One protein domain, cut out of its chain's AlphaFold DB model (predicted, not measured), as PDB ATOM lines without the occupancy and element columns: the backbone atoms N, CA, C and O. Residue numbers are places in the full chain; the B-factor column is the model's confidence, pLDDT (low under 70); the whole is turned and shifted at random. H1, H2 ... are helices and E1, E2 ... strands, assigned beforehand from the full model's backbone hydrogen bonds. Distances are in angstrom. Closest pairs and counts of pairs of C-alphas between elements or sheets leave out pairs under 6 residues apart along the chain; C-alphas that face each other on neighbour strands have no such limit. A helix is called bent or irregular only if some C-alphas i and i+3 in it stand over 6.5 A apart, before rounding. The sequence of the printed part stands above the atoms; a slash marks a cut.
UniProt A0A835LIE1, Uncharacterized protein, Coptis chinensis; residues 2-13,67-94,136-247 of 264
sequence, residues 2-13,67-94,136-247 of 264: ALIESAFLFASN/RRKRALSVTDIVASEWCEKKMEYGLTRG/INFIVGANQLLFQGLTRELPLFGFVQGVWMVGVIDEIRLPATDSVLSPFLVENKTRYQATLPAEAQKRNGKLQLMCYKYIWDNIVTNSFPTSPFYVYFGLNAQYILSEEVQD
ATOM      1  N   ALA A   2      31.004 -43.656  62.043       48.66
ATOM      2  CA  ALA A   2      29.910 -42.855  61.475       48.66
ATOM      3  C   ALA A   2      30.230 -42.127  60.155       48.66
ATOM      4  O   ALA A   2      29.332 -41.990  59.342       48.66
ATOM      5  N   LEU A   3      31.477 -41.688  59.940       47.47
ATOM      6  CA  LEU A   3      31.889 -40.940  58.739       47.47
ATOM      7  C   LEU A   3      31.958 -41.841  57.497       47.47
ATOM      8  O   LEU A   3      31.461 -41.482  56.440       47.47
ATOM      9  N   ILE A   4      32.514 -43.048  57.639       53.12
ATOM     10  CA  ILE A   4      32.608 -44.027  56.545       53.12
ATOM     11  C   ILE A   4      31.213 -44.542  56.191       53.12
ATOM     12  O   ILE A   4      30.840 -44.559  55.024       53.12
ATOM     13  N   GLU A   5      30.414 -44.914  57.193       51.97
ATOM     14  CA  GLU A   5      29.050 -45.389  56.955       51.97
ATOM     15  C   GLU A   5      28.168 -44.297  56.354       51.97
ATOM     16  O   GLU A   5      27.476 -44.579  55.383       51.97
ATOM     17  N   SER A   6      28.226 -43.053  56.846       53.28
ATOM     18  CA  SER A   6      27.451 -41.947  56.268       53.28
ATOM     19  C   SER A   6      27.906 -41.597  54.853       53.28
ATOM     20  O   SER A   6      27.055 -41.397  53.990       53.28
ATOM     21  N   ALA A   7      29.214 -41.595  54.584       55.38
ATOM     22  CA  ALA A   7      29.767 -41.377  53.253       55.38
ATOM     23  C   ALA A   7      29.327 -42.455  52.259       55.38
ATOM     24  O   ALA A   7      28.861 -42.125  51.171       55.38
ATOM     25  N   PHE A   8      29.423 -43.733  52.635       54.69
ATOM     26  CA  PHE A   8      29.047 -44.844  51.760       54.69
ATOM     27  C   PHE A   8      27.532 -45.023  51.623       54.69
ATOM     28  O   PHE A   8      27.075 -45.362  50.535       54.69
ATOM     29  N   LEU A   9      26.734 -44.752  52.661       54.66
ATOM     30  CA  LEU A   9      25.267 -44.717  52.553       54.66
ATOM     31  C   LEU A   9      24.796 -43.555  51.673       54.66
ATOM     32  O   LEU A   9      23.929 -43.744  50.821       54.66
ATOM     33  N   PHE A  10      25.375 -42.364  51.845       48.84
ATOM     34  CA  PHE A  10      25.088 -41.209  50.994       48.84
ATOM     35  C   PHE A  10      25.491 -41.479  49.545       48.84
ATOM     36  O   PHE A  10      24.737 -41.164  48.623       48.84
ATOM     37  N   ALA A  11      26.642 -42.127  49.357       47.41
ATOM     38  CA  ALA A  11      27.111 -42.560  48.058       47.41
ATOM     39  C   ALA A  11      26.164 -43.594  47.427       47.41
ATOM     40  O   ALA A  11      25.671 -43.385  46.325       47.41
ATOM     41  N   SER A  12      25.831 -44.672  48.130       52.84
ATOM     42  CA  SER A  12      24.956 -45.728  47.608       52.84
ATOM     43  C   SER A  12      23.569 -45.192  47.220       52.84
ATOM     44  O   SER A  12      23.069 -45.501  46.138       52.84
ATOM     45  N   ASN A  13      22.985 -44.297  48.030       52.22
ATOM     46  CA  ASN A  13      21.681 -43.699  47.729       52.22
ATOM     47  C   ASN A  13      21.713 -42.731  46.532       52.22
ATOM     48  O   ASN A  13      20.773 -42.729  45.739       52.22
ATOM     49  N   ARG A  67      50.757 -58.513  50.627       89.69
ATOM     50  CA  ARG A  67      49.654 -57.540  50.579       89.69
ATOM     51  C   ARG A  67      48.788 -57.560  51.835       89.69
ATOM     52  O   ARG A  67      47.717 -56.948  51.848       89.69
ATOM     53  N   ARG A  68      49.284 -58.165  52.920       86.50
ATOM     54  CA  ARG A  68      48.671 -58.065  54.249       86.50
ATOM     55  C   ARG A  68      48.393 -56.600  54.582       86.50
ATOM     56  O   ARG A  68      49.306 -55.779  54.513       86.50
ATOM     57  N   LYS A  69      47.137 -56.269  54.894       84.81
ATOM     58  CA  LYS A  69      46.669 -54.900  55.193       84.81
ATOM     59  C   LYS A  69      46.889 -53.855  54.081       84.81
ATOM     60  O   LYS A  69      46.702 -52.669  54.313       84.81
ATOM     61  N   ARG A  70      47.292 -54.256  52.869       89.31
ATOM     62  CA  ARG A  70      47.468 -53.355  51.709       89.31
ATOM     63  C   ARG A  70      46.443 -53.580  50.606       89.31
ATOM     64  O   ARG A  70      46.335 -52.723  49.737       89.31
ATOM     65  N   ALA A  71      45.705 -54.690  50.686       93.50
ATOM     66  CA  ALA A  71      44.766 -55.151  49.664       93.50
ATOM     67  C   ALA A  71      45.438 -55.501  48.322       93.50
ATOM     68  O   ALA A  71      46.607 -55.191  48.078       93.50
ATOM     69  N   LEU A  72      44.709 -56.226  47.475       95.00
ATOM     70  CA  LEU A  72      45.143 -56.585  46.130       95.00
ATOM     71  C   LEU A  72      44.961 -55.379  45.209       95.00
ATOM     72  O   LEU A  72      43.838 -54.914  45.015       95.00
ATOM     73  N   SER A  73      46.043 -54.858  44.633       95.62
ATOM     74  CA  SER A  73      45.913 -53.734  43.703       95.62
ATOM     75  C   SER A  73      45.547 -54.204  42.297       95.62
ATOM     76  O   SER A  73      45.966 -55.280  41.868       95.62
ATOM     77  N   VAL A  74      44.830 -53.380  41.528       96.06
ATOM     78  CA  VAL A  74      44.589 -53.663  40.100       96.06
ATOM     79  C   VAL A  74      45.908 -53.833  39.339       96.06
ATOM     80  O   VAL A  74      46.032 -54.725  38.501       96.06
ATOM     81  N   THR A  75      46.940 -53.069  39.702       93.44
ATOM     82  CA  THR A  75      48.294 -53.224  39.157       93.44
ATOM     83  C   THR A  75      48.889 -54.607  39.427       93.44
ATOM     84  O   THR A  75      49.611 -55.116  38.573       93.44
ATOM     85  N   ASP A  76      48.597 -55.237  40.571       93.19
ATOM     86  CA  ASP A  76      49.060 -56.602  40.861       93.19
ATOM     87  C   ASP A  76      48.423 -57.621  39.898       93.19
ATOM     88  O   ASP A  76      49.128 -58.486  39.384       93.19
ATOM     89  N   ILE A  77      47.127 -57.472  39.595       93.69
ATOM     90  CA  ILE A  77      46.382 -58.346  38.666       93.69
ATOM     91  C   ILE A  77      46.875 -58.165  37.227       93.69
ATOM     92  O   ILE A  77      47.145 -59.134  36.514       93.69
ATOM     93  N   VAL A  78      47.033 -56.915  36.795       93.75
ATOM     94  CA  VAL A  78      47.503 -56.604  35.438       93.75
ATOM     95  C   VAL A  78      48.954 -57.053  35.253       93.75
ATOM     96  O   VAL A  78      49.314 -57.566  34.198       93.75
ATOM     97  N   ALA A  79      49.795 -56.941  36.286       91.19
ATOM     98  CA  ALA A  79      51.176 -57.417  36.224       91.19
ATOM     99  C   ALA A  79      51.288 -58.944  36.067       91.19
ATOM    100  O   ALA A  79      52.262 -59.407  35.465       91.19
ATOM    101  N   SER A  80      50.318 -59.715  36.577       90.94
ATOM    102  CA  SER A  80      50.285 -61.172  36.402       90.94
ATOM    103  C   SER A  80      49.824 -61.629  35.016       90.94
ATOM    104  O   SER A  80      50.225 -62.713  34.610       90.94
ATOM    105  N   GLU A  81      49.067 -60.814  34.268       89.12
ATOM    106  CA  GLU A  81      48.514 -61.200  32.952       89.12
ATOM    107  C   GLU A  81      49.596 -61.587  31.940       89.12
ATOM    108  O   GLU A  81      49.433 -62.553  31.200       89.12
ATOM    109  N   TRP A  82      50.726 -60.875  31.951       83.81
ATOM    110  CA  TRP A  82      51.841 -61.173  31.054       83.81
ATOM    111  C   TRP A  82      52.678 -62.366  31.525       83.81
ATOM    112  O   TRP A  82      53.093 -63.204  30.728       83.81
ATOM    113  N   CYS A  83      53.020 -62.395  32.818       90.25
ATOM    114  CA  CYS A  83      53.858 -63.437  33.402       90.25
ATOM    115  C   CYS A  83      53.734 -63.449  34.930       90.25
ATOM    116  O   CYS A  83      54.287 -62.590  35.626       90.25
ATOM    117  N   GLU A  84      53.098 -64.486  35.462       92.06
ATOM    118  CA  GLU A  84      52.946 -64.704  36.904       92.06
ATOM    119  C   GLU A  84      54.303 -64.809  37.614       92.06
ATOM    120  O   GLU A  84      54.513 -64.206  38.669       92.06
ATOM    121  N   LYS A  85      55.282 -65.483  36.991       92.81
ATOM    122  CA  LYS A  85      56.630 -65.622  37.560       92.81
ATOM    123  C   LYS A  85      57.344 -64.277  37.698       92.81
ATOM    124  O   LYS A  85      58.045 -64.045  38.682       92.81
ATOM    125  N   LYS A  86      57.143 -63.356  36.748       92.19
ATOM    126  CA  LYS A  86      57.663 -61.981  36.835       92.19
ATOM    127  C   LYS A  86      57.052 -61.244  38.026       92.19
ATOM    128  O   LYS A  86      57.772 -60.528  38.720       92.19
ATOM    129  N   MET A  87      55.755 -61.428  38.273       91.31
ATOM    130  CA  MET A  87      55.085 -60.843  39.432       91.31
ATOM    131  C   MET A  87      55.649 -61.406  40.746       91.31
ATOM    132  O   MET A  87      56.018 -60.633  41.631       91.31
ATOM    133  N   GLU A  88      55.826 -62.726  40.849       92.25
ATOM    134  CA  GLU A  88      56.470 -63.367  42.008       92.25
ATOM    135  C   GLU A  88      57.887 -62.821  42.255       92.25
ATOM    136  O   GLU A  88      58.238 -62.486  43.392       92.25
ATOM    137  N   TYR A  89      58.701 -62.668  41.205       93.56
ATOM    138  CA  TYR A  89      60.021 -62.044  41.325       93.56
ATOM    139  C   TYR A  89      59.928 -60.589  41.786       93.56
ATOM    140  O   TYR A  89      60.680 -60.188  42.671       93.56
ATOM    141  N   GLY A  90      58.978 -59.813  41.264       92.44
ATOM    142  CA  GLY A  90      58.741 -58.439  41.709       92.44
ATOM    143  C   GLY A  90      58.379 -58.341  43.195       92.44
ATOM    144  O   GLY A  90      58.788 -57.391  43.864       92.44
ATOM    145  N   LEU A  91      57.652 -59.328  43.726       91.56
ATOM    146  CA  LEU A  91      57.315 -59.419  45.150       91.56
ATOM    147  C   LEU A  91      58.507 -59.852  46.013       91.56
ATOM    148  O   LEU A  91      58.751 -59.266  47.064       91.56
ATOM    149  N   THR A  92      59.245 -60.874  45.582       93.31
ATOM    150  CA  THR A  92      60.289 -61.530  46.392       93.31
ATOM    151  C   THR A  92      61.666 -60.878  46.275       93.31
ATOM    152  O   THR A  92      62.457 -60.953  47.213       93.31
ATOM    153  N   ARG A  93      61.972 -60.263  45.130       93.75
ATOM    154  CA  ARG A  93      63.273 -59.649  44.810       93.75
ATOM    155  C   ARG A  93      63.196 -58.134  44.624       93.75
ATOM    156  O   ARG A  93      64.234 -57.493  44.498       93.75
ATOM    157  N   GLY A  94      61.991 -57.566  44.640       90.81
ATOM    158  CA  GLY A  94      61.756 -56.143  44.422       90.81
ATOM    159  C   GLY A  94      61.510 -55.788  42.955       90.81
ATOM    160  O   GLY A  94      61.770 -56.565  42.035       90.81
ATOM    161  N   ILE A 136      37.794 -39.362  51.556       90.81
ATOM    162  CA  ILE A 136      37.465 -37.977  51.193       90.81
ATOM    163  C   ILE A 136      37.732 -37.743  49.703       90.81
ATOM    164  O   ILE A 136      36.836 -37.286  49.000       90.81
ATOM    165  N   ASN A 137      38.893 -38.146  49.182       93.00
ATOM    166  CA  ASN A 137      39.225 -38.018  47.759       93.00
ATOM    167  C   ASN A 137      38.243 -38.785  46.864       93.00
ATOM    168  O   ASN A 137      37.839 -38.275  45.821       93.00
ATOM    169  N   PHE A 138      37.812 -39.984  47.272       92.44
ATOM    170  CA  PHE A 138      36.774 -40.723  46.551       92.44
ATOM    171  C   PHE A 138      35.445 -39.957  46.524       92.44
ATOM    172  O   PHE A 138      34.835 -39.819  45.467       92.44
ATOM    173  N   ILE A 139      35.002 -39.429  47.666       88.06
ATOM    174  CA  ILE A 139      33.757 -38.658  47.776       88.06
ATOM    175  C   ILE A 139      33.824 -37.384  46.929       88.06
ATOM    176  O   ILE A 139      32.896 -37.098  46.172       88.06
ATOM    177  N   VAL A 140      34.912 -36.622  47.053       89.81
ATOM    178  CA  VAL A 140      35.135 -35.378  46.311       89.81
ATOM    179  C   VAL A 140      35.164 -35.661  44.813       89.81
ATOM    180  O   VAL A 140      34.453 -34.992  44.065       89.81
ATOM    181  N   GLY A 141      35.890 -36.688  44.369       90.69
ATOM    182  CA  GLY A 141      35.932 -37.074  42.958       90.69
ATOM    183  C   GLY A 141      34.591 -37.605  42.433       90.69
ATOM    184  O   GLY A 141      34.192 -37.278  41.317       90.69
ATOM    185  N   ALA A 142      33.826 -38.347  43.241       88.50
ATOM    186  CA  ALA A 142      32.480 -38.792  42.869       88.50
ATOM    187  C   ALA A 142      31.493 -37.614  42.744       88.50
ATOM    188  O   ALA A 142      30.715 -37.556  41.789       88.50
ATOM    189  N   ASN A 143      31.567 -36.635  43.651       87.94
ATOM    190  CA  ASN A 143      30.816 -35.384  43.538       87.94
ATOM    191  C   ASN A 143      31.253 -34.592  42.295       87.94
ATOM    192  O   ASN A 143      30.409 -34.097  41.552       87.94
ATOM    193  N   GLN A 144      32.557 -34.506  42.029       89.19
ATOM    194  CA  GLN A 144      33.080 -33.847  40.836       89.19
ATOM    195  C   GLN A 144      32.526 -34.486  39.557       89.19
ATOM    196  O   GLN A 144      32.034 -33.776  38.682       89.19
ATOM    197  N   LEU A 145      32.516 -35.819  39.484       89.44
ATOM    198  CA  LEU A 145      31.928 -36.555  38.368       89.44
ATOM    199  C   LEU A 145      30.436 -36.241  38.190       89.44
ATOM    200  O   LEU A 145      29.993 -36.068  37.058       89.44
ATOM    201  N   LEU A 146      29.667 -36.137  39.278       85.94
ATOM    202  CA  LEU A 146      28.244 -35.783  39.214       85.94
ATOM    203  C   LEU A 146      27.996 -34.377  38.672       85.94
ATOM    204  O   LEU A 146      27.095 -34.188  37.859       85.94
ATOM    205  N   PHE A 147      28.742 -33.390  39.169       85.75
ATOM    206  CA  PHE A 147      28.457 -31.982  38.892       85.75
ATOM    207  C   PHE A 147      29.150 -31.467  37.631       85.75
ATOM    208  O   PHE A 147      28.596 -30.622  36.932       85.75
ATOM    209  N   GLN A 148      30.355 -31.955  37.340       88.69
ATOM    210  CA  GLN A 148      31.184 -31.499  36.218       88.69
ATOM    211  C   GLN A 148      31.220 -32.515  35.068       88.69
ATOM    212  O   GLN A 148      31.683 -32.191  33.977       88.69
ATOM    213  N   GLY A 149      30.756 -33.747  35.294       89.12
ATOM    214  CA  GLY A 149      30.768 -34.814  34.293       89.12
ATOM    215  C   GLY A 149      32.149 -35.421  34.027       89.12
ATOM    216  O   GLY A 149      32.298 -36.224  33.107       89.12
ATOM    217  N   LEU A 150      33.166 -35.056  34.809       92.50
ATOM    218  CA  LEU A 150      34.544 -35.511  34.647       92.50
ATOM    219  C   LEU A 150      35.235 -35.577  36.009       92.50
ATOM    220  O   LEU A 150      35.136 -34.644  36.798       92.50
ATOM    221  N   THR A 151      35.982 -36.647  36.261       94.38
ATOM    222  CA  THR A 151      36.949 -36.707  37.366       94.38
ATOM    223  C   THR A 151      38.171 -37.522  36.950       94.38
ATOM    224  O   THR A 151      38.088 -38.339  36.025       94.38
ATOM    225  N   ARG A 152      39.309 -37.283  37.605       95.69
ATOM    226  CA  ARG A 152      40.593 -37.935  37.323       95.69
ATOM    227  C   ARG A 152      41.228 -38.483  38.594       95.69
ATOM    228  O   ARG A 152      40.961 -37.975  39.675       95.69
ATOM    229  N   GLU A 153      42.060 -39.511  38.438       95.38
ATOM    230  CA  GLU A 153      42.800 -40.168  39.527       95.38
ATOM    231  C   GLU A 153      41.892 -40.580  40.709       95.38
ATOM    232  O   GLU A 153      42.233 -40.426  41.883       95.38
ATOM    233  N   LEU A 154      40.700 -41.115  40.407       95.06
ATOM    234  CA  LEU A 154      39.705 -41.466  41.419       95.06
ATOM    235  C   LEU A 154      40.120 -42.746  42.168       95.06
ATOM    236  O   LEU A 154      40.164 -43.822  41.553       95.06
ATOM    237  N   PRO A 155      40.373 -42.695  43.489       95.88
ATOM    238  CA  PRO A 155      40.754 -43.879  44.247       95.88
ATOM    239  C   PRO A 155      39.562 -44.819  44.441       95.88
ATOM    240  O   PRO A 155      38.501 -44.411  44.897       95.88
ATOM    241  N   LEU A 156      39.756 -46.106  44.165       94.50
ATOM    242  CA  LEU A 156      38.785 -47.167  44.415       94.50
ATOM    243  C   LEU A 156      39.281 -48.135  45.479       94.50
ATOM    244  O   LEU A 156      40.447 -48.537  45.494       94.50
ATOM    245  N   PHE A 157      38.359 -48.578  46.323       93.69
ATOM    246  CA  PHE A 157      38.584 -49.642  47.288       93.69
ATOM    247  C   PHE A 157      37.268 -50.376  47.540       93.69
ATOM    248  O   PHE A 157      36.244 -49.761  47.823       93.69
ATOM    249  N   GLY A 158      37.287 -51.699  47.407       92.81
ATOM    250  CA  GLY A 158      36.081 -52.517  47.494       92.81
ATOM    251  C   GLY A 158      36.382 -53.939  47.940       92.81
ATOM    252  O   GLY A 158      37.516 -54.413  47.835       92.81
ATOM    253  N   PHE A 159      35.359 -54.618  48.453       93.31
ATOM    254  CA  PHE A 159      35.460 -56.008  48.882       93.31
ATOM    255  C   PHE A 159      34.809 -56.920  47.847       93.31
ATOM    256  O   PHE A 159      33.586 -56.998  47.730       93.31
ATOM    257  N   VAL A 160      35.642 -57.617  47.084       90.38
ATOM    258  CA  VAL A 160      35.235 -58.309  45.864       90.38
ATOM    259  C   VAL A 160      35.674 -59.766  45.947       90.38
ATOM    260  O   VAL A 160      36.845 -60.060  46.167       90.38
ATOM    261  N   GLN A 161      34.729 -60.698  45.791       88.56
ATOM    262  CA  GLN A 161      34.987 -62.150  45.839       88.56
ATOM    263  C   GLN A 161      35.789 -62.612  47.074       88.56
ATOM    264  O   GLN A 161      36.629 -63.505  46.992       88.56
ATOM    265  N   GLY A 162      35.540 -62.008  48.239       89.31
ATOM    266  CA  GLY A 162      36.230 -62.372  49.480       89.31
ATOM    267  C   GLY A 162      37.611 -61.730  49.659       89.31
ATOM    268  O   GLY A 162      38.287 -62.028  50.643       89.31
ATOM    269  N   VAL A 163      38.031 -60.851  48.746       91.88
ATOM    270  CA  VAL A 163      39.336 -60.182  48.768       91.88
ATOM    271  C   VAL A 163      39.143 -58.667  48.720       91.88
ATOM    272  O   VAL A 163      38.340 -58.142  47.952       91.88
ATOM    273  N   TRP A 164      39.902 -57.936  49.535       94.62
ATOM    274  CA  TRP A 164      39.970 -56.480  49.421       94.62
ATOM    275  C   TRP A 164      40.774 -56.090  48.187       94.62
ATOM    276  O   TRP A 164      41.919 -56.524  48.031       94.62
ATOM    277  N   MET A 165      40.188 -55.250  47.338       95.56
ATOM    278  CA  MET A 165      40.797 -54.742  46.115       95.56
ATOM    279  C   MET A 165      40.918 -53.223  46.158       95.56
ATOM    280  O   MET A 165      40.033 -52.548  46.679       95.56
ATOM    281  N   VAL A 166      42.007 -52.695  45.599       96.25
ATOM    282  CA  VAL A 166      42.271 -51.251  45.504       96.25
ATOM    283  C   VAL A 166      42.746 -50.860  44.108       96.25
ATOM    284  O   VAL A 166      43.401 -51.642  43.414       96.25
ATOM    285  N   GLY A 167      42.447 -49.638  43.691       96.62
ATOM    286  CA  GLY A 167      42.831 -49.112  42.384       96.62
ATOM    287  C   GLY A 167      42.727 -47.596  42.332       96.62
ATOM    288  O   GLY A 167      42.239 -46.980  43.273       96.62
ATOM    289  N   VAL A 168      43.191 -47.006  41.236       96.81
ATOM    290  CA  VAL A 168      43.015 -45.580  40.945       96.81
ATOM    291  C   VAL A 168      42.602 -45.481  39.487       96.81
ATOM    292  O   VAL A 168      43.330 -45.958  38.618       96.81
ATOM    293  N   ILE A 169      41.407 -44.961  39.226       96.19
ATOM    294  CA  ILE A 169      40.935 -44.770  37.857       96.19
ATOM    295  C   ILE A 169      41.522 -43.473  37.318       96.19
ATOM    296  O   ILE A 169      41.258 -42.415  37.886       96.19
ATOM    297  N   ASP A 170      42.238 -43.549  36.198       95.69
ATOM    298  CA  ASP A 170      42.831 -42.376  35.553       95.69
ATOM    299  C   ASP A 170      41.787 -41.302  35.243       95.69
ATOM    300  O   ASP A 170      41.983 -40.134  35.565       95.69
ATOM    301  N   GLU A 171      40.679 -41.683  34.601       95.25
ATOM    302  CA  GLU A 171      39.639 -40.748  34.196       95.25
ATOM    303  C   GLU A 171      38.268 -41.426  34.072       95.25
ATOM    304  O   GLU A 171      38.128 -42.526  33.527       95.25
ATOM    305  N   ILE A 172      37.235 -40.737  34.558       94.12
ATOM    306  CA  ILE A 172      35.832 -41.127  34.400       94.12
ATOM    307  C   ILE A 172      35.082 -39.964  33.780       94.12
ATOM    308  O   ILE A 172      35.209 -38.826  34.235       94.12
ATOM    309  N   ARG A 173      34.279 -40.260  32.758       92.50
ATOM    310  CA  ARG A 173      33.432 -39.277  32.085       92.50
ATOM    311  C   ARG A 173      31.973 -39.671  32.184       92.50
ATOM    312  O   ARG A 173      31.625 -40.836  31.988       92.50
ATOM    313  N   LEU A 174      31.133 -38.678  32.426       88.50
ATOM    314  CA  LEU A 174      29.689 -38.774  32.343       88.50
ATOM    315  C   LEU A 174      29.249 -38.031  31.072       88.50
ATOM    316  O   LEU A 174      29.464 -36.821  30.976       88.50
ATOM    317  N   PRO A 175      28.714 -38.727  30.055       82.00
ATOM    318  CA  PRO A 175      28.261 -38.068  28.838       82.00
ATOM    319  C   PRO A 175      27.127 -37.083  29.155       82.00
ATOM    320  O   PRO A 175      26.230 -37.384  29.933       82.00
ATOM    321  N   ALA A 176      27.170 -35.905  28.525       70.31
ATOM    322  CA  ALA A 176      26.174 -34.847  28.709       70.31
ATOM    323  C   ALA A 176      24.832 -35.140  28.009       70.31
ATOM    324  O   ALA A 176      23.880 -34.376  28.154       70.31
ATOM    325  N   THR A 177      24.767 -36.205  27.207       65.12
ATOM    326  CA  THR A 177      23.640 -36.500  26.325       65.12
ATOM    327  C   THR A 177      22.987 -37.820  26.721       65.12
ATOM    328  O   THR A 177      23.665 -38.831  26.884       65.12
ATOM    329  N   ASP A 178      21.661 -37.751  26.805       51.34
ATOM    330  CA  ASP A 178      20.666 -38.801  27.009       51.34
ATOM    331  C   ASP A 178      20.328 -39.223  28.443       51.34
ATOM    332  O   ASP A 178      21.160 -39.402  29.323       51.34
ATOM    333  N   SER A 179      19.016 -39.404  28.614       58.66
ATOM    334  CA  SER A 179      18.211 -39.882  29.751       58.66
ATOM    335  C   SER A 179      18.743 -41.059  30.596       58.66
ATOM    336  O   SER A 179      18.094 -41.439  31.570       58.66
ATOM    337  N   VAL A 180      19.909 -41.621  30.267       59.47
ATOM    338  CA  VAL A 180      20.583 -42.691  31.006       59.47
ATOM    339  C   VAL A 180      22.016 -42.257  31.317       59.47
ATOM    340  O   VAL A 180      22.874 -42.198  30.439       59.47
ATOM    341  N   LEU A 181      22.286 -41.998  32.598       67.12
ATOM    342  CA  LEU A 181      23.617 -41.687  33.117       67.12
ATOM    343  C   LEU A 181      24.518 -42.930  33.048       67.12
ATOM    344  O   LEU A 181      24.613 -43.690  34.007       67.12
ATOM    345  N   SER A 182      25.177 -43.152  31.909       74.88
ATOM    346  CA  SER A 182      26.153 -44.235  31.751       74.88
ATOM    347  C   SER A 182      27.577 -43.675  31.759       74.88
ATOM    348  O   SER A 182      28.065 -43.259  30.703       74.88
ATOM    349  N   PRO A 183      28.277 -43.672  32.909       85.12
ATOM    350  CA  PRO A 183      29.664 -43.246  32.935       85.12
ATOM    351  C   PRO A 183      30.542 -44.225  32.151       85.12
ATOM    352  O   PRO A 183      30.256 -45.421  32.063       85.12
ATOM    353  N   PHE A 184      31.637 -43.726  31.588       89.56
ATOM    354  CA  PHE A 184      32.653 -44.567  30.966       89.56
ATOM    355  C   PHE A 184      34.039 -44.247  31.514       89.56
ATOM    356  O   PHE A 184      34.357 -43.111  31.866       89.56
ATOM    357  N   LEU A 185      34.848 -45.298  31.600       94.56
ATOM    358  CA  LEU A 185      36.203 -45.258  32.130       94.56
ATOM    359  C   LEU A 185      37.188 -45.045  30.982       94.56
ATOM    360  O   LEU A 185      37.072 -45.687  29.934       94.56
ATOM    361  N   VAL A 186      38.172 -44.179  31.195       94.62
ATOM    362  CA  VAL A 186      39.245 -43.900  30.241       94.62
ATOM    363  C   VAL A 186      40.575 -44.197  30.922       94.62
ATOM    364  O   VAL A 186      40.847 -43.690  32.001       94.62
ATOM    365  N   GLU A 187      41.397 -45.030  30.282       93.44
ATOM    366  CA  GLU A 187      42.762 -45.342  30.720       93.44
ATOM    367  C   GLU A 187      43.744 -44.658  29.770       93.44
ATOM    368  O   GLU A 187      43.758 -44.941  28.563       93.44
ATOM    369  N   ASN A 188      44.589 -43.785  30.308       91.69
ATOM    370  CA  ASN A 188      45.585 -43.061  29.533       91.69
ATOM    371  C   ASN A 188      46.928 -43.787  29.637       91.69
ATOM    372  O   ASN A 188      47.475 -43.975  30.712       91.69
ATOM    373  N   LYS A 189      47.508 -44.192  28.502       90.44
ATOM    374  CA  LYS A 189      48.854 -44.789  28.464       90.44
ATOM    375  C   LYS A 189      49.786 -43.958  27.602       90.44
ATOM    376  O   LYS A 189      49.489 -43.678  26.441       90.44
ATOM    377  N   THR A 190      50.951 -43.624  28.144       89.94
ATOM    378  CA  THR A 190      52.021 -42.982  27.379       89.94
ATOM    379  C   THR A 190      52.818 -44.014  26.591       89.94
ATOM    380  O   THR A 190      53.021 -45.153  27.022       89.94
ATOM    381  N   ARG A 191      53.263 -43.627  25.394       86.06
ATOM    382  CA  ARG A 191      54.087 -44.464  24.518       86.06
ATOM    383  C   ARG A 191      55.220 -43.631  23.945       86.06
ATOM    384  O   ARG A 191      55.046 -42.451  23.668       86.06
ATOM    385  N   TYR A 192      56.358 -44.281  23.733       85.06
ATOM    386  CA  TYR A 192      57.505 -43.665  23.074       85.06
ATOM    387  C   TYR A 192      57.284 -43.501  21.562       85.06
ATOM    388  O   TYR A 192      57.663 -42.495  20.976       85.06
ATOM    389  N   GLN A 193      56.650 -44.490  20.924       86.94
ATOM    390  CA  GLN A 193      56.381 -44.474  19.487       86.94
ATOM    391  C   GLN A 193      55.001 -43.882  19.191       86.94
ATOM    392  O   GLN A 193      54.007 -44.306  19.784       86.94
ATOM    393  N   ALA A 194      54.938 -42.991  18.199       88.06
ATOM    394  CA  ALA A 194      53.714 -42.367  17.683       88.06
ATOM    395  C   ALA A 194      52.882 -43.298  16.770       88.06
ATOM    396  O   ALA A 194      52.223 -42.858  15.833       88.06
ATOM    397  N   THR A 195      52.935 -44.603  17.017       90.94
ATOM    398  CA  THR A 195      52.134 -45.618  16.324       90.94
ATOM    399  C   THR A 195      50.995 -46.086  17.224       90.94
ATOM    400  O   THR A 195      50.928 -45.739  18.406       90.94
ATOM    401  N   LEU A 196      50.084 -46.918  16.725       89.25
ATOM    402  CA  LEU A 196      49.113 -47.608  17.582       89.25
ATOM    403  C   LEU A 196      49.736 -48.851  18.237       89.25
ATOM    404  O   LEU A 196      50.619 -49.466  17.640       89.25
ATOM    405  N   PRO A 197      49.341 -49.202  19.478       89.62
ATOM    406  CA  PRO A 197      49.930 -50.342  20.163       89.62
ATOM    407  C   PRO A 197      49.406 -51.635  19.545       89.62
ATOM    408  O   PRO A 197      48.276 -51.680  19.049       89.62
ATOM    409  N   ALA A 198      50.196 -52.702  19.623       90.44
ATOM    410  CA  ALA A 198      49.726 -54.029  19.239       90.44
ATOM    411  C   ALA A 198      48.604 -54.504  20.181       90.44
ATOM    412  O   ALA A 198      48.539 -54.084  21.339       90.44
ATOM    413  N   GLU A 199      47.750 -55.430  19.731       90.12
ATOM    414  CA  GLU A 199      46.663 -55.956  20.576       90.12
ATOM    415  C   GLU A 199      47.181 -56.554  21.887       90.12
ATOM    416  O   GLU A 199      46.595 -56.296  22.933       90.12
ATOM    417  N   ALA A 200      48.323 -57.250  21.865       87.56
ATOM    418  CA  ALA A 200      48.958 -57.777  23.073       87.56
ATOM    419  C   ALA A 200      49.268 -56.680  24.108       87.56
ATOM    420  O   ALA A 200      49.049 -56.871  25.299       87.56
ATOM    421  N   GLN A 201      49.700 -55.496  23.665       84.88
ATOM    422  CA  GLN A 201      49.966 -54.363  24.557       84.88
ATOM    423  C   GLN A 201      48.672 -53.719  25.074       84.88
ATOM    424  O   GLN A 201      48.647 -53.201  26.190       84.88
ATOM    425  N   LYS A 202      47.583 -53.772  24.293       90.50
ATOM    426  CA  LYS A 202      46.264 -53.279  24.717       90.50
ATOM    427  C   LYS A 202      45.608 -54.172  25.772       90.50
ATOM    428  O   LYS A 202      44.784 -53.671  26.530       90.50
ATOM    429  N   ARG A 203      45.949 -55.467  25.838       91.69
ATOM    430  CA  ARG A 203      45.339 -56.428  26.779       91.69
ATOM    431  C   ARG A 203      45.449 -55.983  28.234       91.69
ATOM    432  O   ARG A 203      44.437 -55.987  28.925       91.69
ATOM    433  N   ASN A 204      46.617 -55.494  28.649       91.31
ATOM    434  CA  ASN A 204      46.822 -54.962  29.999       91.31
ATOM    435  C   ASN A 204      45.890 -53.786  30.315       91.31
ATOM    436  O   ASN A 204      45.262 -53.775  31.367       91.31
ATOM    437  N   GLY A 205      45.748 -52.834  29.385       92.44
ATOM    438  CA  GLY A 205      44.824 -51.707  29.553       92.44
ATOM    439  C   GLY A 205      43.358 -52.150  29.588       92.44
ATOM    440  O   GLY A 205      42.591 -51.677  30.420       92.44
ATOM    441  N   LYS A 206      42.970 -53.121  28.745       94.31
ATOM    442  CA  LYS A 206      41.620 -53.711  28.771       94.31
ATOM    443  C   LYS A 206      41.336 -54.383  30.119       94.31
ATOM    444  O   LYS A 206      40.295 -54.121  30.710       94.31
ATOM    445  N   LEU A 207      42.262 -55.204  30.622       95.50
ATOM    446  CA  LEU A 207      42.117 -55.877  31.915       95.50
ATOM    447  C   LEU A 207      42.044 -54.873  33.073       95.50
ATOM    448  O   LEU A 207      41.205 -55.026  33.954       95.50
ATOM    449  N   GLN A 208      42.866 -53.824  33.042       96.00
ATOM    450  CA  GLN A 208      42.846 -52.750  34.034       96.00
ATOM    451  C   GLN A 208      41.469 -52.071  34.107       96.00
ATOM    452  O   GLN A 208      40.863 -52.022  35.178       96.00
ATOM    453  N   LEU A 209      40.928 -51.654  32.956       96.31
ATOM    454  CA  LEU A 209      39.586 -51.067  32.849       96.31
ATOM    455  C   LEU A 209      38.488 -52.030  33.324       96.31
ATOM    456  O   LEU A 209      37.556 -51.614  34.011       96.31
ATOM    457  N   MET A 210      38.603 -53.321  32.999       95.94
ATOM    458  CA  MET A 210      37.671 -54.349  33.471       95.94
ATOM    459  C   MET A 210      37.704 -54.495  34.996       95.94
ATOM    460  O   MET A 210      36.646 -54.564  35.618       95.94
ATOM    461  N   CYS A 211      38.891 -54.505  35.609       96.44
ATOM    462  CA  CYS A 211      39.033 -54.557  37.063       96.44
ATOM    463  C   CYS A 211      38.429 -53.321  37.733       96.44
ATOM    464  O   CYS A 211      37.690 -53.464  38.705       96.44
ATOM    465  N   TYR A 212      38.696 -52.124  37.209       96.62
ATOM    466  CA  TYR A 212      38.106 -50.894  37.737       96.62
ATOM    467  C   TYR A 212      36.590 -50.896  37.650       96.62
ATOM    468  O   TYR A 212      35.928 -50.632  38.650       96.62
ATOM    469  N   LYS A 213      36.040 -51.278  36.494       93.94
ATOM    470  CA  LYS A 213      34.599 -51.440  36.327       93.94
ATOM    471  C   LYS A 213      34.022 -52.425  37.344       93.94
ATOM    472  O   LYS A 213      32.997 -52.143  37.951       93.94
ATOM    473  N   TYR A 214      34.685 -53.559  37.551       93.75
ATOM    474  CA  TYR A 214      34.202 -54.584  38.470       93.75
ATOM    475  C   TYR A 214      34.202 -54.118  39.933       93.75
ATOM    476  O   TYR A 214      33.242 -54.375  40.659       93.75
ATOM    477  N   ILE A 215      35.241 -53.389  40.359       93.94
ATOM    478  CA  ILE A 215      35.287 -52.771  41.693       93.94
ATOM    479  C   ILE A 215      34.203 -51.690  41.815       93.94
ATOM    480  O   ILE A 215      33.474 -51.677  42.803       93.94
ATOM    481  N   TRP A 216      34.064 -50.816  40.813       91.12
ATOM    482  CA  TRP A 216      33.058 -49.752  40.784       91.12
ATOM    483  C   TRP A 216      31.636 -50.299  40.930       91.12
ATOM    484  O   TRP A 216      30.908 -49.902  41.839       91.12
ATOM    485  N   ASP A 217      31.259 -51.262  40.085       88.56
ATOM    486  CA  ASP A 217      29.934 -51.880  40.130       88.56
ATOM    487  C   ASP A 217      29.676 -52.525  41.502       88.56
ATOM    488  O   ASP A 217      28.564 -52.455  42.024       88.56
ATOM    489  N   ASN A 218      30.702 -53.129  42.114       89.62
ATOM    490  CA  ASN A 218      30.592 -53.720  43.443       89.62
ATOM    491  C   ASN A 218      30.324 -52.667  44.529       89.62
ATOM    492  O   ASN A 218      29.457 -52.915  45.365       89.62
ATOM    493  N   ILE A 219      31.006 -51.515  44.477       87.56
ATOM    494  CA  ILE A 219      30.811 -50.389  45.406       87.56
ATOM    495  C   ILE A 219      29.401 -49.799  45.271       87.56
ATOM    496  O   ILE A 219      28.780 -49.468  46.275       87.56
ATOM    497  N   VAL A 220      28.889 -49.671  44.044       83.50
ATOM    498  CA  VAL A 220      27.555 -49.098  43.793       83.50
ATOM    499  C   VAL A 220      26.437 -50.067  44.187       83.50
ATOM    500  O   VAL A 220      25.415 -49.645  44.725       83.50
ATOM    501  N   THR A 221      26.618 -51.362  43.920       84.12
ATOM    502  CA  THR A 221      25.552 -52.368  44.074       84.12
ATOM    503  C   THR A 221      25.453 -52.927  45.491       84.12
ATOM    504  O   THR A 221      24.364 -53.293  45.930       84.12
ATOM    505  N   ASN A 222      26.575 -53.054  46.203       85.25
ATOM    506  CA  ASN A 222      26.623 -53.720  47.505       85.25
ATOM    507  C   ASN A 222      26.852 -52.713  48.630       85.25
ATOM    508  O   ASN A 222      27.461 -51.665  48.440       85.25
ATOM    509  N   SER A 223      26.411 -53.062  49.837       84.69
ATOM    510  CA  SER A 223      26.754 -52.287  51.025       84.69
ATOM    511  C   SER A 223      28.240 -52.433  51.358       84.69
ATOM    512  O   SER A 223      28.823 -53.515  51.260       84.69
ATOM    513  N   PHE A 224      28.862 -51.330  51.775       86.81
ATOM    514  CA  PHE A 224      30.265 -51.329  52.169       86.81
ATOM    515  C   PHE A 224      30.457 -52.105  53.489       86.81
ATOM    516  O   PHE A 224      29.835 -51.751  54.495       86.81
ATOM    517  N   PRO A 225      31.311 -53.148  53.540       90.75
ATOM    518  CA  PRO A 225      31.506 -53.933  54.754       90.75
ATOM    519  C   PRO A 225      32.454 -53.219  55.731       90.75
ATOM    520  O   PRO A 225      33.637 -53.554  55.841       90.75
ATOM    521  N   THR A 226      31.918 -52.248  56.478       89.31
ATOM    522  CA  THR A 226      32.665 -51.376  57.402       89.31
ATOM    523  C   THR A 226      33.439 -52.146  58.475       89.31
ATOM    524  O   THR A 226      34.632 -51.930  58.648       89.31
ATOM    525  N   SER A 227      32.802 -53.067  59.205       90.44
ATOM    526  CA  SER A 227      33.497 -53.797  60.279       90.44
ATOM    527  C   SER A 227      34.666 -54.655  59.746       90.44
ATOM    528  O   SER A 227      35.786 -54.486  60.238       90.44
ATOM    529  N   PRO A 228      34.483 -55.486  58.696       92.69
ATOM    530  CA  PRO A 228      35.595 -56.192  58.055       92.69
ATOM    531  C   PRO A 228      36.693 -55.273  57.516       92.69
ATOM    532  O   PRO A 228      37.859 -55.666  57.525       92.69
ATOM    533  N   PHE A 229      36.347 -54.064  57.065       93.50
ATOM    534  CA  PHE A 229      37.312 -53.073  56.593       93.50
ATOM    535  C   PHE A 229      38.275 -52.658  57.710       93.50
ATOM    536  O   PHE A 229      39.487 -52.824  57.565       93.50
ATOM    537  N   TYR A 230      37.748 -52.212  58.857       93.06
ATOM    538  CA  TYR A 230      38.579 -51.821  60.002       93.06
ATOM    539  C   TYR A 230      39.472 -52.976  60.475       93.06
ATOM    540  O   TYR A 230      40.670 -52.786  60.683       93.06
ATOM    541  N   VAL A 231      38.925 -54.194  60.568       93.50
ATOM    542  CA  VAL A 231      39.688 -55.380  60.988       93.50
ATOM    543  C   VAL A 231      40.805 -55.715  59.996       93.50
ATOM    544  O   VAL A 231      41.944 -55.946  60.404       93.50
ATOM    545  N   TYR A 232      40.504 -55.736  58.697       93.25
ATOM    546  CA  TYR A 232      41.471 -56.125  57.670       93.25
ATOM    547  C   TYR A 232      42.632 -55.136  57.559       93.25
ATOM    548  O   TYR A 232      43.791 -55.548  57.465       93.25
ATOM    549  N   PHE A 233      42.331 -53.838  57.577       93.00
ATOM    550  CA  PHE A 233      43.346 -52.790  57.493       93.00
ATOM    551  C   PHE A 233      44.003 -52.491  58.847       93.00
ATOM    552  O   PHE A 233      45.044 -51.842  58.885       93.00
ATOM    553  N   GLY A 234      43.476 -53.055  59.941       92.81
ATOM    554  CA  GLY A 234      43.993 -52.864  61.293       92.81
ATOM    555  C   GLY A 234      43.812 -51.433  61.789       92.81
ATOM    556  O   GLY A 234      44.720 -50.916  62.426       92.81
ATOM    557  N   LEU A 235      42.680 -50.819  61.448       93.25
ATOM    558  CA  LEU A 235      42.351 -49.431  61.759       93.25
ATOM    559  C   LEU A 235      41.588 -49.342  63.082       93.25
ATOM    560  O   LEU A 235      40.724 -50.182  63.367       93.25
ATOM    561  N   ASN A 236      41.838 -48.288  63.850       91.25
ATOM    562  CA  ASN A 236      41.081 -47.985  65.053       91.25
ATOM    563  C   ASN A 236      39.830 -47.151  64.726       91.25
ATOM    564  O   ASN A 236      39.887 -45.989  64.334       91.25
ATOM    565  N   ALA A 237      38.661 -47.747  64.948       87.94
ATOM    566  CA  ALA A 237      37.363 -47.115  64.735       87.94
ATOM    567  C   ALA A 237      37.077 -45.892  65.628       87.94
ATOM    568  O   ALA A 237      36.166 -45.123  65.299       87.94
ATOM    569  N   GLN A 238      37.805 -45.755  66.741       88.44
ATOM    570  CA  GLN A 238      37.676 -44.682  67.735       88.44
ATOM    571  C   GLN A 238      38.782 -43.624  67.616       88.44
ATOM    572  O   GLN A 238      38.786 -42.674  68.392       88.44
ATOM    573  N   TYR A 239      39.718 -43.790  66.679       89.06
ATOM    574  CA  TYR A 239      40.754 -42.794  66.442       89.06
ATOM    575  C   TYR A 239      40.129 -41.461  66.019       89.06
ATOM    576  O   TYR A 239      39.200 -41.424  65.205       89.06
ATOM    577  N   ILE A 240      40.637 -40.379  66.604       89.38
ATOM    578  CA  ILE A 240      40.262 -39.010  66.267       89.38
ATOM    579  C   ILE A 240      41.248 -38.550  65.198       89.38
ATOM    580  O   ILE A 240      42.446 -38.552  65.450       89.38
ATOM    581  N   LEU A 241      40.731 -38.206  64.018       90.75
ATOM    582  CA  LEU A 241      41.533 -37.761  62.873       90.75
ATOM    583  C   LEU A 241      42.293 -36.472  63.199       90.75
ATOM    584  O   LEU A 241      41.846 -35.705  64.057       90.75
ATOM    585  N   SER A 242      43.386 -36.196  62.490       90.94
ATOM    586  CA  SER A 242      44.093 -34.917  62.633       90.94
ATOM    587  C   SER A 242      43.181 -33.720  62.309       90.94
ATOM    588  O   SER A 242      42.225 -33.842  61.538       90.94
ATOM    589  N   GLU A 243      43.446 -32.559  62.917       89.50
ATOM    590  CA  GLU A 243      42.622 -31.345  62.755       89.50
ATOM    591  C   GLU A 243      42.465 -30.963  61.276       89.50
ATOM    592  O   GLU A 243      41.353 -30.766  60.796       89.50
ATOM    593  N   GLU A 244      43.560 -31.018  60.516       90.38
ATOM    594  CA  GLU A 244      43.563 -30.727  59.081       90.38
ATOM    595  C   GLU A 244      42.647 -31.677  58.284       90.38
ATOM    596  O   GLU A 244      41.895 -31.253  57.402       90.38
ATOM    597  N   VAL A 245      42.641 -32.972  58.620       88.94
ATOM    598  CA  VAL A 245      41.757 -33.960  57.978       88.94
ATOM    599  C   VAL A 245      40.297 -33.745  58.387       88.94
ATOM    600  O   VAL A 245      39.394 -33.949  57.569       88.94
ATOM    601  N   GLN A 246      40.038 -33.319  59.628       87.81
ATOM    602  CA  GLN A 246      38.688 -32.975  60.085       87.81
ATOM    603  C   GLN A 246      38.135 -31.751  59.346       87.81
ATOM    604  O   GLN A 246      36.987 -31.793  58.888       87.81
ATOM    605  N   ASP A 247      38.950 -30.713  59.166       88.06
ATOM    606  CA  ASP A 247      38.582 -29.500  58.433       88.06
ATOM    607  C   ASP A 247      38.266 -29.805  56.966       88.06
ATOM    608  O   ASP A 247      37.248 -29.358  56.430       88.06
TER     609      ASP A 247
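This is residues 2 to 13, 67 to 94 and 136 to 247 of the 264 residues of an uncharacterized protein of Coptis chinensis (UniProt A0A835LIE1). A long hairpin of two bent strands, E1 and E2, with the short E3 beside one end, forms a strongly twisted sheet; the long helix H5 and the shorter H4 pack on one face of it, apart from each other. H2 packs beside H5 and E2, and H3 folds back from H2; H1 makes a corner with the last residues of H5, H6 follows H5 after a tight link and only grazes the sheet, and residues 238 to 244, which run into H7, stick out. The printed part has 152 residues, with seven named helices and three named strands in the order H1 H2 H3 H4 E1 E2 E3 H5 H6 H7; the sheet, E1 - E2 - E3, is antiparallel and the class is mixed, helices and strands. The whole is only just compact, close to loose, with a radius of gyration of the C-alphas of 17.6 A and spans of 50 by 47 by 31 A.

H1, residues 2 to 13, begins with C-alpha 2 at (29.910, -42.855, 61.475). H2 is residues 74 to 82, H3 84 to 92 and H4 136 to 148, 17.5 A long. E1, residues 150 to 160, is 25.4 A long and bends by 75 degrees at residue 153; E2, residues 163 to 173, is 27.4 A long and bends by 75 degrees at residue 170. E3 is residues 184 to 186. H5, residues 199 to 221, is 31.8 A long and begins with C-alpha 199 at (46.663, -55.956, 20.576). H6 is residues 226 to 233; H7, residues 243 to 247, ends with C-alpha 247 at (38.582, -29.500, 58.433).

E1, E2 and E3 form a meander, each strand the antiparallel neighbour of the one before. In the hairpin E1 and E2, N 156 and O 167 are 2.8 A apart, within hydrogen-bond range; in the hairpin E2 and E3, N 186 and O 171 are 2.9 A apart, also within range. H4 and H5 are on the same face, making two layers, helices on one face of a sheet. H5, over E3, stands up from the sheet at 58 degrees; its closest C-alphas to E1 are Ile 215 and Gly 158, 5.9 A. H4 is over E1 and E2 at a height over the sheet of 8.3 A; the closest C-alphas of H4 and E1 are Leu 145 and Thr 151, 5.1 A. H2 and H5 touch, opposite ways at a shallow tilt of 33 degrees, only just short of steep, closest at the C-alphas of Val 78 and Asn 204, 5.7 A. H3 touches H2, the C-alphas of Met 87 and Ser 80 being 5.7 A apart. H1 and H5 touch only at their ends, the closest C-alphas being those of Ser 12 and Val 220, 5.7 A. H6 only grazes the sheet with residues 228 to 233, and H7 touches no helix. In H1, H3, H4, H6 and H7 every O i to N i+4 pair is within hydrogen-bond range; in H2 it is 4 of 5 and in H5 17 of 19.

The two C-alphas farthest apart, those of Thr 195 and Gln 238, are 53.4 A apart. Residues 14 to 66 and 95 to 135 are not printed, with gaps of 31.3 A between C-alphas 13 and 67 and 31.1 A between C-alphas 94 and 136. The link E3 to H5 is long, 12 residues; residues 190 to 199 stand free. Mean pLDDT of the printed part is 86.8; residues 2 to 13 and 177 to 181 are under 70.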